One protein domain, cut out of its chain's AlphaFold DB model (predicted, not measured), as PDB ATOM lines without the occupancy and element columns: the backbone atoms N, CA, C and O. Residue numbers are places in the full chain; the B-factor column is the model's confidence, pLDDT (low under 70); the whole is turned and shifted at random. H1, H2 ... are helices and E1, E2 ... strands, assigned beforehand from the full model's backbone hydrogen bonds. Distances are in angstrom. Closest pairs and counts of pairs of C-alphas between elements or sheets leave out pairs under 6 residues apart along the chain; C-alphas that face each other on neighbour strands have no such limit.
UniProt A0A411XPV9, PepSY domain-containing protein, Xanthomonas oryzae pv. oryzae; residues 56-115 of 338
ATOM      1  N   THR A  56     247.244 194.120 205.117       92.94
ATOM      2  CA  THR A  56     247.417 193.556 206.466       92.94
ATOM      3  C   THR A  56     247.896 194.579 207.494       92.94
ATOM      4  O   THR A  56     247.517 194.496 208.658       92.94
ATOM      5  N   THR A  57     248.711 195.553 207.079       92.94
ATOM      6  CA  THR A  57     249.141 196.667 207.931       92.94
ATOM      7  C   THR A  57     247.972 197.614 208.187       92.94
ATOM      8  O   THR A  57     247.678 197.892 209.344       92.94
ATOM      9  N   ALA A  58     247.255 198.017 207.131       92.44
ATOM     10  CA  ALA A  58     246.090 198.893 207.248       92.44
ATOM     11  C   ALA A  58     244.994 198.293 208.144       92.44
ATOM     12  O   ALA A  58     244.454 198.985 209.005       92.44
ATOM     13  N   LEU A  59     244.695 196.997 207.980       93.62
ATOM     14  CA  LEU A  59     243.708 196.298 208.802       93.62
ATOM     15  C   LEU A  59     244.130 196.255 210.273       93.62
ATOM     16  O   LEU A  59     243.328 196.581 211.139       93.62
ATOM     17  N   ARG A  60     245.399 195.933 210.558       94.75
ATOM     18  CA  ARG A  60     245.917 195.914 211.933       94.75
ATOM     19  C   ARG A  60     245.806 197.284 212.602       94.75
ATOM     20  O   ARG A  60     245.395 197.362 213.755       94.75
ATOM     21  N   SER A  61     246.154 198.355 211.888       93.00
ATOM     22  CA  SER A  61     246.011 199.725 212.392       93.00
ATOM     23  C   SER A  61     244.546 200.080 212.667       93.00
ATOM     24  O   SER A  61     244.250 200.687 213.693       93.00
ATOM     25  N   ALA A  62     243.623 199.656 211.797       93.50
ATOM     26  CA  ALA A  62     242.185 199.842 211.990       93.50
ATOM     27  C   ALA A  62     241.659 199.087 213.221       93.50
ATOM     28  O   ALA A  62     240.940 199.660 214.036       93.50
ATOM     29  N   GLU A  63     242.042 197.818 213.376       94.25
ATOM     30  CA  GLU A  63     241.667 196.983 214.520       94.25
ATOM     31  C   GLU A  63     242.181 197.570 215.835       94.25
ATOM     32  O   GLU A  63     241.409 197.703 216.779       94.25
ATOM     33  N   GLN A  64     243.452 197.984 215.892       94.81
ATOM     34  CA  GLN A  64     244.025 198.629 217.079       94.81
ATOM     35  C   GLN A  64     243.288 199.921 217.444       94.81
ATOM     36  O   GLN A  64     242.983 200.155 218.617       94.81
ATOM     37  N   TYR A  65     242.969 200.747 216.445       94.62
ATOM     38  CA  TYR A  65     242.216 201.976 216.662       94.62
ATOM     39  C   TYR A  65     240.824 201.681 217.239       94.62
ATOM     40  O   TYR A  65     240.439 202.269 218.251       94.62
ATOM     41  N   LEU A  66     240.092 200.738 216.638       94.06
ATOM     42  CA  LEU A  66     238.736 200.370 217.050       94.06
ATOM     43  C   LEU A  66     238.700 199.685 218.417       94.06
ATOM     44  O   LEU A  66     237.816 199.979 219.212       94.06
ATOM     45  N   GLN A  67     239.684 198.846 218.740       94.25
ATOM     46  CA  GLN A  67     239.830 198.269 220.079       94.25
ATOM     47  C   GLN A  67     240.094 199.332 221.151       94.25
ATOM     48  O   GLN A  67     239.752 199.125 222.308       94.25
ATOM     49  N   THR A  68     240.687 200.468 220.785       92.62
ATOM     50  CA  THR A  68     240.972 201.549 221.739       92.62
ATOM     51  C   THR A  68     239.786 202.506 221.889       92.62
ATOM     52  O   THR A  68     239.483 202.935 222.999       92.62
ATOM     53  N   HIS A  69     239.097 202.832 220.791       91.12
ATOM     54  CA  HIS A  69     238.072 203.890 220.761       91.12
ATOM     55  C   HIS A  69     236.625 203.377 220.720       91.12
ATOM     56  O   HIS A  69     235.702 204.152 220.961       91.12
ATOM     57  N   ALA A  70     236.409 202.108 220.371       91.06
ATOM     58  CA  ALA A  70     235.089 201.540 220.091       91.06
ATOM     59  C   ALA A  70     235.004 200.034 220.418       91.06
ATOM     60  O   ALA A  70     234.339 199.279 219.702       91.06
ATOM     61  N   ALA A  71     235.689 199.584 221.479       90.12
ATOM     62  CA  ALA A  71     235.714 198.180 221.911       90.12
ATOM     63  C   ALA A  71     234.324 197.616 222.242       90.12
ATOM     64  O   ALA A  71     234.074 196.425 222.087       90.12
ATOM     65  N   ASP A  72     233.432 198.482 222.708       89.62
ATOM     66  CA  ASP A  72     232.064 198.191 223.127       89.62
ATOM     67  C   ASP A  72     231.046 198.257 221.975       89.62
ATOM     68  O   ASP A  72     229.857 197.996 222.176       89.62
ATOM     69  N   ALA A  73     231.481 198.603 220.761       90.00
ATOM     70  CA  ALA A  73     230.596 198.705 219.611       90.00
ATOM     71  C   ALA A  73     230.055 197.333 219.177       90.00
ATOM     72  O   ALA A  73     230.756 196.325 219.148       90.00
ATOM     73  N   VAL A  74     228.796 197.312 218.742       89.56
ATOM     74  CA  VAL A  74     228.089 196.091 218.317       89.56
ATOM     75  C   VAL A  74     228.642 195.552 216.998       89.56
ATOM     76  O   VAL A  74     228.627 194.350 216.736       89.56
ATOM     77  N   ARG A  75     229.085 196.456 216.121       90.25
ATOM     78  CA  ARG A  75     229.621 196.119 214.804       90.25
ATOM     79  C   ARG A  75     230.606 197.179 214.349       90.25
ATOM     80  O   ARG A  75     230.301 198.371 214.413       90.25
ATOM     81  N   TRP A  76     231.717 196.725 213.782       92.62
ATOM     82  CA  TRP A  76     232.655 197.551 213.033       92.62
ATOM     83  C   TRP A  76     232.502 197.316 211.536       92.62
ATOM     84  O   TRP A  76     232.267 196.194 211.091       92.62
ATOM     85  N   ASN A  77     232.661 198.380 210.761       92.31
ATOM     86  CA  ASN A  77     232.797 198.311 209.317       92.31
ATOM     87  C   ASN A  77     234.053 199.088 208.948       92.31
ATOM     88  O   ASN A  77     234.179 200.272 209.266       92.31
ATOM     89  N   ILE A  78     234.982 198.391 208.304       91.19
ATOM     90  CA  ILE A  78     236.290 198.914 207.928       91.19
ATOM     91  C   ILE A  78     236.349 198.923 206.406       91.19
ATOM     92  O   ILE A  78     236.191 197.883 205.764       91.19
ATOM     93  N   THR A  79     236.583 200.095 205.831       90.31
ATOM     94  CA  THR A  79     236.897 200.265 204.415       90.31
ATOM     95  C   THR A  79     238.405 200.402 204.290       90.31
ATOM     96  O   THR A  79     239.001 201.348 204.809       90.31
ATOM     97  N   LEU A  80     239.019 199.404 203.657       89.88
ATOM     98  CA  LEU A  80     240.464 199.335 203.468       89.88
ATOM     99  C   LEU A  80     240.909 200.282 202.343       89.88
ATOM    100  O   LEU A  80     240.104 200.558 201.452       89.88
ATOM    101  N   PRO A  81     242.172 200.741 202.357       88.75
ATOM    102  CA  PRO A  81     242.676 201.645 201.336       88.75
ATOM    103  C   PRO A  81     242.678 201.001 199.950       88.75
ATOM    104  O   PRO A  81     243.047 199.833 199.797       88.75
ATOM    105  N   ASP A  82     242.357 201.803 198.943       84.56
ATOM    106  CA  ASP A  82     242.450 201.455 197.527       84.56
ATOM    107  C   ASP A  82     243.213 202.558 196.750       84.56
ATOM    108  O   ASP A  82     243.554 203.599 197.325       84.56
ATOM    109  N   PRO A  83     243.526 202.367 195.453       80.75
ATOM    110  CA  PRO A  83     244.269 203.361 194.673       80.75
ATOM    111  C   PRO A  83     243.624 204.760 194.602       80.75
ATOM    112  O   PRO A  83     244.335 205.767 194.524       80.75
ATOM    113  N   ARG A  84     242.289 204.847 194.635       80.19
ATOM    114  CA  ARG A  84     241.517 206.102 194.623       80.19
ATOM    115  C   ARG A  84     241.416 206.698 196.028       80.19
ATOM    116  O   ARG A  84     241.524 207.919 196.175       80.19
ATOM    117  N   THR A  85     241.293 205.855 197.055       84.69
ATOM    118  CA  THR A  85     241.156 206.252 198.464       84.69
ATOM    119  C   THR A  85     242.254 205.639 199.359       84.69
ATOM    120  O   THR A  85     242.059 204.599 199.982       84.69
ATOM    121  N   PRO A  86     243.433 206.284 199.491       86.62
ATOM    122  CA  PRO A  86     244.584 205.743 200.231       86.62
ATOM    123  C   PRO A  86     244.478 205.925 201.761       86.62
ATOM    124  O   PRO A  86     245.473 206.163 202.441       86.62
ATOM    125  N   VAL A  87     243.270 205.848 202.321       89.69
ATOM    126  CA  VAL A  87     243.005 206.023 203.757       89.69
ATOM    127  C   VAL A  87     242.145 204.885 204.279       89.69
ATOM    128  O   VAL A  87     241.379 204.288 203.526       89.69
ATOM    129  N   VAL A  88     242.240 204.589 205.574       91.56
ATOM    130  CA  VAL A  88     241.272 203.694 206.218       91.56
ATOM    131  C   VAL A  88     240.110 204.544 206.701       91.56
ATOM    132  O   VAL A  88     240.281 205.415 207.553       91.56
ATOM    133  N   SER A  89     238.921 204.268 206.174       90.00
ATOM    134  CA  SER A  89     237.671 204.827 206.683       90.00
ATOM    135  C   SER A  89     236.945 203.762 207.485       90.00
ATOM    136  O   SER A  89     236.843 202.611 207.063       90.00
ATOM    137  N   MET A  90     236.399 204.143 208.630       91.12
ATOM    138  CA  MET A  90     235.680 203.224 209.499       91.12
ATOM    139  C   MET A  90     234.402 203.858 210.025       91.12
ATOM    140  O   MET A  90     234.342 205.059 210.301       91.12
ATOM    141  N   TYR A  91     233.377 203.028 210.183       92.06
ATOM    142  CA  TYR A  91     232.184 203.385 210.933       92.06
ATOM    143  C   TYR A  91     231.757 202.217 211.813       92.06
ATOM    144  O   TYR A  91     231.883 201.046 211.441       92.06
ATOM    145  N   TRP A  92     231.233 202.526 212.990       92.06
ATOM    146  CA  TRP A  92     230.796 201.524 213.952       92.06
ATOM    147  C   TRP A  92     229.438 201.873 214.534       92.06
ATOM    148  O   TRP A  92     229.049 203.040 214.594       92.06
ATOM    149  N   GLN A  93     228.709 200.839 214.943       90.56
ATOM    150  CA  GLN A  93     227.421 200.973 215.606       90.56
ATOM    151  C   GLN A  93     227.612 200.880 217.119       90.56
ATOM    152  O   GLN A  93     228.099 199.866 217.621       90.56
ATOM    153  N   GLN A  94     227.211 201.923 217.836       87.25
ATOM    154  CA  GLN A  94     227.261 201.952 219.294       87.25
ATOM    155  C   GLN A  94     226.173 201.047 219.895       87.25
ATOM    156  O   GLN A  94     225.115 200.864 219.275       87.25
ATOM    157  N   PRO A  95     226.413 200.463 221.081       84.38
ATOM    158  CA  PRO A  95     225.403 199.681 221.776       84.38
ATOM    159  C   PRO A  95     224.187 200.540 222.126       84.38
ATOM    160  O   PRO A  95     224.259 201.767 222.234       84.38
ATOM    161  N   ALA A  96     223.036 199.881 222.284       79.88
ATOM    162  CA  ALA A  96     221.834 200.562 222.739       79.88
ATOM    163  C   ALA A  96     222.104 201.227 224.093       79.88
ATOM    164  O   ALA A  96     222.769 200.666 224.965       79.88
ATOM    165  N   ARG A  97     221.592 202.445 224.254       75.31
ATOM    166  CA  ARG A  97     221.835 203.247 225.447       75.31
ATOM    167  C   ARG A  97     221.272 202.523 226.675       75.31
ATOM    168  O   ARG A  97     220.122 202.092 226.667       75.31
ATOM    169  N   ALA A  98     222.080 202.415 227.730       73.56
ATOM    170  CA  ALA A  98     221.710 201.693 228.952       73.56
ATOM    171  C   ALA A  98     220.492 202.296 229.683       73.56
ATOM    172  O   ALA A  98     219.838 201.613 230.461       73.56
ATOM    173  N   ASP A  99     220.163 203.564 229.418       77.56
ATOM    174  CA  ASP A  99     219.012 204.268 229.998       77.56
ATOM    175  C   ASP A  99     217.686 204.016 229.252       77.56
ATOM    176  O   ASP A  99     216.670 204.630 229.583       77.56
ATOM    177  N   GLY A 100     217.685 203.145 228.234       70.31
ATOM    178  CA  GLY A 100     216.497 202.772 227.462       70.31
ATOM    179  C   GLY A 100     215.920 203.898 226.597       70.31
ATOM    180  O   GLY A 100     214.879 203.711 225.964       70.31
ATOM    181  N   LYS A 101     216.567 205.070 226.542       74.94
ATOM    182  CA  LYS A 101     216.091 206.198 225.738       74.94
ATOM    183  C   LYS A 101     216.502 206.022 224.275       74.94
ATOM    184  O   LYS A 101     217.621 205.582 223.999       74.94
ATOM    185  N   PRO A 102     215.642 206.410 223.316       68.12
ATOM    186  CA  PRO A 102     216.006 206.376 221.908       68.12
ATOM    187  C   PRO A 102     217.192 207.317 221.657       68.12
ATOM    188  O   PRO A 102     217.096 208.529 221.849       68.12
ATOM    189  N   ALA A 103     218.324 206.750 221.240       69.44
ATOM    190  CA  ALA A 103     219.492 207.523 220.843       69.44
ATOM    191  C   ALA A 103     219.216 208.249 219.517       69.44
ATOM    192  O   ALA A 103     218.616 207.690 218.594       69.44
ATOM    193  N   GLY A 104     219.680 209.494 219.389       72.31
ATOM    194  CA  GLY A 104     219.643 210.184 218.103       72.31
ATOM    195  C   GLY A 104     220.486 209.430 217.070       72.31
ATOM    196  O   GLY A 104     221.511 208.841 217.408       72.31
ATOM    197  N   ARG A 105     220.116 209.475 215.784       68.56
ATOM    198  CA  ARG A 105     220.815 208.730 214.714       68.56
ATOM    199  C   ARG A 105     222.327 209.004 214.664       68.56
ATOM    200  O   ARG A 105     223.086 208.118 214.312       68.56
ATOM    201  N   ARG A 106     222.767 210.205 215.052       68.19
ATOM    202  CA  ARG A 106     224.187 210.606 215.114       68.19
ATOM    203  C   ARG A 106     224.934 210.065 216.346       68.19
ATOM    204  O   ARG A 106     226.150 210.058 216.345       68.19
ATOM    205  N   GLN A 107     224.210 209.628 217.377       74.88
ATOM    206  CA  GLN A 107     224.754 208.976 218.577       74.88
ATOM    207  C   GLN A 107     224.793 207.450 218.422       74.88
ATOM    208  O   GLN A 107     225.566 206.790 219.094       74.88
ATOM    209  N   MET A 108     223.982 206.878 217.526       80.44
ATOM    210  CA  MET A 108     223.998 205.436 217.246       80.44
ATOM    211  C   MET A 108     225.233 204.977 216.465       80.44
ATOM    212  O   MET A 108     225.517 203.781 216.432       80.44
ATOM    213  N   TYR A 109     225.947 205.899 215.817       85.56
ATOM    214  CA  TYR A 109     227.087 205.577 214.967       85.56
ATOM    215  C   TYR A 109     228.268 206.490 215.273       85.56
ATOM    216  O   TYR A 109     228.090 207.693 215.450       85.56
ATOM    217  N   GLY A 110     229.467 205.915 215.295       86.44
ATOM    218  CA  GLY A 110     230.722 206.658 215.234       86.44
ATOM    219  C   GLY A 110     231.403 206.448 213.887       86.44
ATOM    220  O   GLY A 110     231.160 205.447 213.207       86.44
ATOM    221  N   ASN A 111     232.231 207.405 213.484       90.00
ATOM    222  CA  ASN A 111     233.041 207.325 212.277       90.00
ATOM    223  C   ASN A 111     234.423 207.930 212.528       90.00
ATOM    224  O   ASN A 111     234.545 208.909 213.259       90.00
ATOM    225  N   ALA A 112     235.444 207.366 211.891       89.56
ATOM    226  CA  ALA A 112     236.806 207.888 211.927       89.56
ATOM    227  C   ALA A 112     237.514 207.624 210.595       89.56
ATOM    228  O   ALA A 112     237.134 206.727 209.834       89.56
ATOM    229  N   ILE A 113     238.533 208.431 210.313       90.50
ATOM    230  CA  ILE A 113     239.435 208.249 209.178       90.50
ATOM    231  C   ILE A 113     240.849 208.296 209.741       90.50
ATOM    232  O   ILE A 113     241.222 209.283 210.374       90.50
ATOM    233  N   ILE A 114     241.622 207.242 209.498       92.19
ATOM    234  CA  ILE A 114     242.984 207.116 210.020       92.19
ATOM    235  C   ILE A 114     243.999 206.968 208.892       92.19
ATOM    236  O   ILE A 114     243.696 206.467 207.800       92.19
ATOM    237  N   ASP A 115     245.228 207.376 209.183       91.94
ATOM    238  CA  ASP A 115     246.375 207.093 208.331       91.94
ATOM    239  C   ASP A 115     246.697 205.590 208.413       91.94
ATOM    240  O   ASP A 115     246.930 205.065 209.509       91.94
TER     241      ASP A 115
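This is residues 56 to 115 of the 338 residues of the protein "PepSY domain-containing protein" of Xanthomonas oryzae pv. oryzae (UniProt A0A411XPV9). One helix, H1, covers one face of a small antiparallel sheet, E1 - E2 - E3, and the loop of residues 94 to 108 reaches beyond one end of the sheet. The 60 printed residues hold, in order, H1, E1, E2 and E3: mixed, two layers, with the strands a meander, each the antiparallel neighbour of the one before. It is only just loose, close to compact, with a radius of gyration of 13.0 A and spans of 42 by 21 by 13 A.

Start at H1, residues 56 to 69, where every O i to N i+4 pair is within hydrogen-bond range. E1, residues 75 to 79, and E2, residues 88 to 93, form a hairpin; look at N 79 and O 89, 2.8 A. E2 and E3, residues 109 to 114, form another, with N 90 and O 112 at 2.9 A. H1 is on this sheet, its height over the sheet 9.1 A, slantwise to the strands, at 38 degrees to E2 on the local plane. The closest C-alphas of H1 and E2 are Ala 58 and Val 88, 6.9 A.

Find C-alpha 56 at (247.417, 193.556, 206.466); H1 runs 20.0 A from there. E1 spans 13.3 A, E2 17.0 A and E3 16.7 A, ending at C-alpha 114 (242.984, 207.116, 210.020).

The printed part has no cut. The farthest C-alphas, Pro 83 and Asp 99, are 43.4 A apart. The link E2 to E3 is long; residues 102 to 103 and 105 to 106 have pLDDT under 70.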